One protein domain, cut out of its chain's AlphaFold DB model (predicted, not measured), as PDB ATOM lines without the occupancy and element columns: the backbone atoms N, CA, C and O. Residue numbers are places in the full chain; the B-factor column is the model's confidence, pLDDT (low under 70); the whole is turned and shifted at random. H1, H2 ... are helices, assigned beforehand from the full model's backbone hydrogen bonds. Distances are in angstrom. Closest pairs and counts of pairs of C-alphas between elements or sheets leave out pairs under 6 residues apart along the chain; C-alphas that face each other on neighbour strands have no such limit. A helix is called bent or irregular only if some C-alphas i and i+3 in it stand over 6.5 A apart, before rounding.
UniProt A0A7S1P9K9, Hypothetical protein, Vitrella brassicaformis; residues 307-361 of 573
ATOM      1  N   PRO A 307      34.354  52.431  17.417       87.38
ATOM      2  CA  PRO A 307      35.336  51.632  18.158       87.38
ATOM      3  C   PRO A 307      36.724  51.622  17.500       87.38
ATOM      4  O   PRO A 307      37.749  51.530  18.176       87.38
ATOM      5  N   THR A 308      36.786  51.781  16.174       89.12
ATOM      6  CA  THR A 308      38.053  51.786  15.427       89.12
ATOM      7  C   THR A 308      38.881  53.023  15.761       89.12
ATOM      8  O   THR A 308      40.077  52.920  16.037       89.12
ATOM      9  N   ASN A 309      38.242  54.197  15.780       87.62
ATOM     10  CA  ASN A 309      38.913  55.457  16.107       87.62
ATOM     11  C   ASN A 309      39.365  55.472  17.572       87.62
ATOM     12  O   ASN A 309      40.466  55.925  17.876       87.62
ATOM     13  N   GLN A 310      38.546  54.934  18.475       84.38
ATOM     14  CA  GLN A 310      38.878  54.825  19.895       84.38
ATOM     15  C   GLN A 310      40.109  53.958  20.131       84.38
ATOM     16  O   GLN A 310      41.077  54.411  20.743       84.38
ATOM     17  N   ARG A 311      40.105  52.740  19.575       87.50
ATOM     18  CA  ARG A 311      41.237  51.818  19.679       87.50
ATOM     19  C   ARG A 311      42.506  52.423  19.084       87.50
ATOM     20  O   ARG A 311      43.587  52.253  19.643       87.50
ATOM     21  N   PHE A 312      42.380  53.160  17.980       88.62
ATOM     22  CA  PHE A 312      43.498  53.887  17.384       88.62
ATOM     23  C   PHE A 312      44.094  54.919  18.353       88.62
ATOM     24  O   PHE A 312      45.303  54.905  18.575       88.62
ATOM     25  N   PHE A 313      43.277  55.782  18.965       86.62
ATOM     26  CA  PHE A 313      43.777  56.795  19.901       86.62
ATOM     27  C   PHE A 313      44.325  56.190  21.197       86.62
ATOM     28  O   PHE A 313      45.332  56.677  21.702       86.62
ATOM     29  N   GLN A 314      43.739  55.104  21.700       85.44
ATOM     30  CA  GLN A 314      44.268  54.384  22.859       85.44
ATOM     31  C   GLN A 314      45.658  53.803  22.573       85.44
ATOM     32  O   GLN A 314      46.597  54.029  23.335       85.44
ATOM     33  N   ALA A 315      45.812  53.111  21.440       88.56
ATOM     34  CA  ALA A 315      47.103  52.579  21.018       88.56
ATOM     35  C   ALA A 315      48.127  53.698  20.764       88.56
ATOM     36  O   ALA A 315      49.298  53.546  21.111       88.56
ATOM     37  N   LEU A 316      47.686  54.831  20.204       88.31
ATOM     38  CA  LEU A 316      48.526  56.007  19.990       88.31
ATOM     39  C   LEU A 316      49.023  56.598  21.312       88.31
ATOM     40  O   LEU A 316      50.204  56.910  21.408       88.31
ATOM     41  N   LEU A 317      48.159  56.736  22.322       87.44
ATOM     42  CA  LEU A 317      48.538  57.259  23.638       87.44
ATOM     43  C   LEU A 317      49.576  56.361  24.314       87.44
ATOM     44  O   LEU A 317      50.608  56.860  24.752       87.44
ATOM     45  N   VAL A 318      49.354  55.042  24.333       88.69
ATOM     46  CA  VAL A 318      50.317  54.079  24.901       88.69
ATOM     47  C   VAL A 318      51.668  54.185  24.193       88.69
ATOM     48  O   VAL A 318      52.691  54.336  24.855       88.69
ATOM     49  N   ARG A 319      51.671  54.207  22.853       89.00
ATOM     50  CA  ARG A 319      52.894  54.358  22.047       89.00
ATOM     51  C   ARG A 319      53.554  55.734  22.168       89.00
ATOM     52  O   ARG A 319      54.747  55.851  21.905       89.00
ATOM     53  N   ALA A 320      52.799  56.771  22.522       88.44
ATOM     54  CA  ALA A 320      53.330  58.114  22.742       88.44
ATOM     55  C   ALA A 320      54.086  58.220  24.074       88.44
ATOM     56  O   ALA A 320      55.088  58.926  24.137       88.44
ATOM     57  N   PHE A 321      53.627  57.515  25.115       90.81
ATOM     58  CA  PHE A 321      54.334  57.429  26.398       90.81
ATOM     59  C   PHE A 321      55.478  56.409  26.369       90.81
ATOM     60  O   PHE A 321      56.542  56.680  26.920       90.81
ATOM     61  N   ASP A 322      55.279  55.267  25.708       92.00
ATOM     62  CA  ASP A 322      56.296  54.234  25.517       92.00
ATOM     63  C   ASP A 322      56.361  53.799  24.039       92.00
ATOM     64  O   ASP A 322      55.532  53.006  23.575       92.00
ATOM     65  N   PRO A 323      57.375  54.263  23.284       87.44
ATOM     66  CA  PRO A 323      57.543  53.908  21.878       87.44
ATOM     67  C   PRO A 323      57.654  52.401  21.604       87.44
ATOM     68  O   PRO A 323      57.304  51.964  20.502       87.44
ATOM     69  N   GLN A 324      58.133  51.603  22.564       89.44
ATOM     70  CA  GLN A 324      58.352  50.161  22.402       89.44
ATOM     71  C   GLN A 324      57.201  49.302  22.939       89.44
ATOM     72  O   GLN A 324      57.178  48.100  22.665       89.44
ATOM     73  N   ALA A 325      56.226  49.896  23.632       90.19
ATOM     74  CA  ALA A 325      55.089  49.167  24.184       90.19
ATOM     75  C   ALA A 325      54.338  48.371  23.101       90.19
ATOM     76  O   ALA A 325      54.128  48.882  22.002       90.19
ATOM     77  N   PRO A 326      53.883  47.135  23.360       90.75
ATOM     78  CA  PRO A 326      53.029  46.414  22.421       90.75
ATOM     79  C   PRO A 326      51.703  47.156  22.187       90.75
ATOM     80  O   PRO A 326      51.333  48.076  22.915       90.75
ATOM     81  N   ILE A 327      50.981  46.780  21.129       88.56
ATOM     82  CA  ILE A 327      49.626  47.309  20.915       88.56
ATOM     83  C   ILE A 327      48.760  46.829  22.090       88.56
ATOM     84  O   ILE A 327      48.759  45.623  22.344       88.56
ATOM     85  N   PRO A 328      48.045  47.726  22.796       88.06
ATOM     86  CA  PRO A 328      47.218  47.329  23.926       88.06
ATOM     87  C   PRO A 328      46.098  46.382  23.484       88.06
ATOM     88  O   PRO A 328      45.620  46.425  22.340       88.06
ATOM     89  N   GLU A 329      45.678  45.529  24.414       88.12
ATOM     90  CA  GLU A 329      44.481  44.711  24.251       88.12
ATOM     91  C   GLU A 329      43.231  45.590  24.120       88.12
ATOM     92  O   GLU A 329      43.251  46.795  24.383       88.12
ATOM     93  N   LEU A 330      42.147  44.992  23.631       85.12
ATOM     94  CA  LEU A 330      40.888  45.705  23.468       85.12
ATOM     95  C   LEU A 330      40.327  46.072  24.846       85.12
ATOM     96  O   LEU A 330      40.085  45.186  25.658       85.12
ATOM     97  N   ASP A 331      40.097  47.365  25.077       84.44
ATOM     98  CA  ASP A 331      39.451  47.853  26.295       84.44
ATOM     99  C   ASP A 331      38.081  47.186  26.486       84.44
ATOM    100  O   ASP A 331      37.280  47.103  25.546       84.44
ATOM    101  N   GLU A 332      37.800  46.738  27.709       84.81
ATOM    102  CA  GLU A 332      36.537  46.104  28.085       84.81
ATOM    103  C   GLU A 332      35.331  46.995  27.763       84.81
ATOM    104  O   GLU A 332      34.311  46.485  27.300       84.81
ATOM    105  N   LYS A 333      35.466  48.322  27.893       80.81
ATOM    106  CA  LYS A 333      34.405  49.278  27.538       80.81
ATOM    107  C   LYS A 333      34.143  49.334  26.036       80.81
ATOM    108  O   LYS A 333      33.008  49.485  25.614       80.81
ATOM    109  N   ILE A 334      35.173  49.215  25.196       83.25
ATOM    110  CA  ILE A 334      34.968  49.160  23.737       83.25
ATOM    111  C   ILE A 334      34.328  47.818  23.372       83.25
ATOM    112  O   ILE A 334      33.424  47.754  22.541       83.25
ATOM    113  N   ASN A 335      34.779  46.745  24.022       85.75
ATOM    114  CA  ASN A 335      34.254  45.402  23.823       85.75
ATOM    115  C   ASN A 335      32.782  45.274  24.255       85.75
ATOM    116  O   ASN A 335      32.047  44.516  23.626       85.75
ATOM    117  N   SER A 336      32.328  46.033  25.261       82.25
ATOM    118  CA  SER A 336      30.928  46.009  25.703       82.25
ATOM    119  C   SER A 336      29.952  46.535  24.650       82.25
ATOM    120  O   SER A 336      28.840  46.037  24.581       82.25
ATOM    121  N   TYR A 337      30.351  47.487  23.794       77.62
ATOM    122  CA  TYR A 337      29.490  47.968  22.696       77.62
ATOM    123  C   TYR A 337      29.493  47.043  21.469       77.62
ATOM    124  O   TYR A 337      28.613  47.133  20.619       77.62
ATOM    125  N   LEU A 338      30.517  46.195  21.333       84.06
ATOM    126  CA  LEU A 338      30.666  45.264  20.208       84.06
ATOM    127  C   LEU A 338      29.919  43.947  20.428       84.06
ATOM    128  O   LEU A 338      29.708  43.197  19.476       84.06
ATOM    129  N   ARG A 339      29.578  43.639  21.680       85.25
ATOM    130  CA  ARG A 339      28.897  42.408  22.075       85.25
ATOM    131  C   ARG A 339      27.444  42.705  22.441       85.25
ATOM    132  O   ARG A 339      27.159  43.808  22.902       85.25
ATOM    133  N   PRO A 340      26.528  41.743  22.241       82.00
ATOM    134  CA  PRO A 340      25.175  41.874  22.760       82.00
ATOM    135  C   PRO A 340      25.203  41.953  24.290       82.00
ATOM    136  O   PRO A 340      26.126  41.433  24.928       82.00
ATOM    137  N   ASP A 341      24.178  42.581  24.862       83.50
ATOM    138  CA  ASP A 341      23.986  42.625  26.309       83.50
ATOM    139  C   ASP A 341      23.916  41.203  26.884       83.50
ATOM    140  O   ASP A 341      23.254  40.320  26.332       83.50
ATOM    141  N   THR A 342      24.626  40.972  27.986       84.75
ATOM    142  CA  THR A 342      24.770  39.647  28.593       84.75
ATOM    143  C   THR A 342      23.448  39.114  29.120       84.75
ATOM    144  O   THR A 342      23.185  37.919  28.989       84.75
ATOM    145  N   GLU A 343      22.608  39.986  29.685       85.12
ATOM    146  CA  GLU A 343      21.306  39.583  30.221       85.12
ATOM    147  C   GLU A 343      20.394  39.124  29.084       85.12
ATOM    148  O   GLU A 343      19.877  38.005  29.115       85.12
ATOM    149  N   LEU A 344      20.296  39.932  28.026       85.50
ATOM    150  CA  LEU A 344      19.495  39.612  26.851       85.50
ATOM    151  C   LEU A 344      19.996  38.359  26.124       85.50
ATOM    152  O   LEU A 344      19.209  37.473  25.803       85.50
ATOM    153  N   ALA A 345      21.309  38.239  25.915       87.50
ATOM    154  CA  ALA A 345      21.896  37.065  25.275       87.50
ATOM    155  C   ALA A 345      21.623  35.782  26.078       87.50
ATOM    156  O   ALA A 345      21.321  34.743  25.494       87.50
ATOM    157  N   SER A 346      21.683  35.853  27.413       89.38
ATOM    158  CA  SER A 346      21.361  34.712  28.276       89.38
ATOM    159  C   SER A 346      19.876  34.337  28.232       89.38
ATOM    160  O   SER A 346      19.550  33.151  28.195       89.38
ATOM    161  N   ALA A 347      18.982  35.329  28.163       88.38
ATOM    162  CA  ALA A 347      17.542  35.121  28.037       88.38
ATOM    163  C   ALA A 347      17.151  34.528  26.670       88.38
ATOM    164  O   ALA A 347      16.225  33.723  26.593       88.38
ATOM    165  N   ALA A 348      17.880  34.883  25.608       91.44
ATOM    166  CA  ALA A 348      17.648  34.399  24.249       91.44
ATOM    167  C   ALA A 348      18.266  33.019  23.955       91.44
ATOM    168  O   ALA A 348      17.872  32.365  22.989       91.44
ATOM    169  N   GLN A 349      19.206  32.536  24.778       92.06
ATOM    170  CA  GLN A 349      19.856  31.233  24.594       92.06
ATOM    171  C   GLN A 349      18.883  30.053  24.353       92.06
ATOM    172  O   GLN A 349      19.105  29.319  23.390       92.06
ATOM    173  N   PRO A 350      17.788  29.862  25.123       93.06
ATOM    174  CA  PRO A 350      16.836  28.780  24.850       93.06
ATOM    175  C   PRO A 350      16.149  28.901  23.481       93.06
ATOM    176  O   PRO A 350      15.913  27.886  22.824       93.06
ATOM    177  N   ALA A 351      15.861  30.121  23.016       92.56
ATOM    178  CA  ALA A 351      15.278  30.354  21.695       92.56
ATOM    179  C   ALA A 351      16.284  30.037  20.574       92.56
ATOM    180  O   ALA A 351      15.938  29.427  19.560       92.56
ATOM    181  N   VAL A 352      17.560  30.378  20.781       92.88
ATOM    182  CA  VAL A 352      18.658  30.012  19.872       92.88
ATOM    183  C   VAL A 352      18.814  28.490  19.785       92.88
ATOM    184  O   VAL A 352      18.964  27.948  18.688       92.88
ATOM    185  N   ASP A 353      18.726  27.784  20.912       92.81
ATOM    186  CA  ASP A 353      18.811  26.322  20.946       92.81
ATOM    187  C   ASP A 353      17.623  25.667  20.216       92.81
ATOM    188  O   ASP A 353      17.803  24.688  19.486       92.81
ATOM    189  N   GLN A 354      16.423  26.247  20.325       91.81
ATOM    190  CA  GLN A 354      15.238  25.813  19.579       91.81
ATOM    191  C   GLN A 354      15.418  25.976  18.061       91.81
ATOM    192  O   GLN A 354      15.087  25.064  17.299       91.81
ATOM    193  N   ILE A 355      15.990  27.097  17.608       92.81
ATOM    194  CA  ILE A 355      16.310  27.331  16.190       92.81
ATOM    195  C   ILE A 355      17.370  26.345  15.696       92.81
ATOM    196  O   ILE A 355      17.204  25.758  14.626       92.81
ATOM    197  N   ASN A 356      18.423  26.108  16.481       90.94
ATOM    198  CA  ASN A 356      19.457  25.126  16.143       90.94
ATOM    199  C   ASN A 356      18.888  23.704  16.008       90.94
ATOM    200  O   ASN A 356      19.378  22.924  15.196       90.94
ATOM    201  N   GLY A 357      17.846  23.367  16.776       90.56
ATOM    202  CA  GLY A 357      17.118  22.105  16.631       90.56
ATOM    203  C   GLY A 357      16.182  22.057  15.415       90.56
ATOM    204  O   GLY A 357      16.026  20.998  14.807       90.56
ATOM    205  N   ALA A 358      15.560  23.182  15.046       90.31
ATOM    206  CA  ALA A 358      14.567  23.264  13.969       90.31
ATOM    207  C   ALA A 358      15.173  23.418  12.558       90.31
ATOM    208  O   ALA A 358      14.548  23.033  11.562       90.31
ATOM    209  N   PHE A 359      16.379  23.981  12.449       89.06
ATOM    210  CA  PHE A 359      17.079  24.192  11.182       89.06
ATOM    211  C   PHE A 359      18.318  23.302  11.073       89.06
ATOM    212  O   PHE A 359      19.204  23.312  11.921       89.06
ATOM    213  N   THR A 360      18.406  22.538   9.982       88.62
ATOM    214  CA  THR A 360      19.570  21.689   9.706       88.62
ATOM    215  C   THR A 360      20.600  22.468   8.896       88.62
ATOM    216  O   THR A 360      20.417  22.727   7.708       88.62
ATOM    217  N   PHE A 361      21.705  22.841   9.536       86.69
ATOM    218  CA  PHE A 361      22.813  23.524   8.873       86.69
ATOM    219  C   PHE A 361      23.918  22.526   8.525       86.69
ATOM    220  O   PHE A 361      24.458  21.848   9.397       86.69
TER     221      PHE A 361
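What this domain is: This is residues 307 to 361 of the 573 residues of the protein "Hypothetical protein" of Vitrella brassicaformis (UniProt A0A7S1P9K9). A kinked helix, H3, sticks out as a long arm, with residues 339 to 361 standing free, from a body of 32 residues in which the link after H1 folds back beside H1 to the short helix H2. H1 lies toward one end of the model, H3 makes the other end, and H2 lies between them. The printed part has 55 residues with three named helices, in the order H1, H2, H3, and no named strand; the class is all helix, with 39 residues in the helices. The whole is extended, with a radius of gyration of the C-alphas of 18.3 A, and its outline is a rod spanning 53 by 24 by 16 A.

How they stand to each other: The longest helix, H3, residues 342 to 358, touches no helix. It has a kink of 41 degrees near residue 350, and it is irregular: C-alphas 347 and 350 are 7.1 A apart. H2, residues 332 to 338, comes before it and is apart from it. H1, residues 307 to 321, is also apart from H3. H1 and H2 only just touch, with 3 pairs of C-alphas within 8 A, and H1 does so with residues 307 to 311 alone. Their closest C-alphas are those of Pro 307 and Ile 334, 6.1 A apart. They form a helical hairpin, running opposite ways at a shallow tilt of 23 degrees. In H1 every O i to N i+4 pair is within hydrogen-bond range; in H3 11 of 13 are, and in H2 1 of 3, beside 3 of 4 O i to N i+3 pairs within range.

Where its parts are: H3 runs from Thr 342, with its C-alpha at (24.770, 39.647, 28.593), to Ala 358, at (14.567, 23.264, 13.969), and measures 24.2 A from first to last C-alpha. H2 runs from Glu 332 to Leu 338 and measures 9.9 A. H1 begins at Pro 307, with its C-alpha at (35.336, 51.632, 18.158), ends at Phe 321 and measures 21.5 A.

The domain as a whole: The two C-alphas farthest apart are those of Phe 321 and Ala 358, 53.9 A. Without the stretch that stands free, the body has 32 residues and spans 29 by 14 by 10 A. The link from H2 to H3 is tight, with 3 residues, and the link from H1 to H2 is short, with 10 residues. The printed part has no cut. The mean pLDDT of the printed part is 87.8, and no printed residue is under 70.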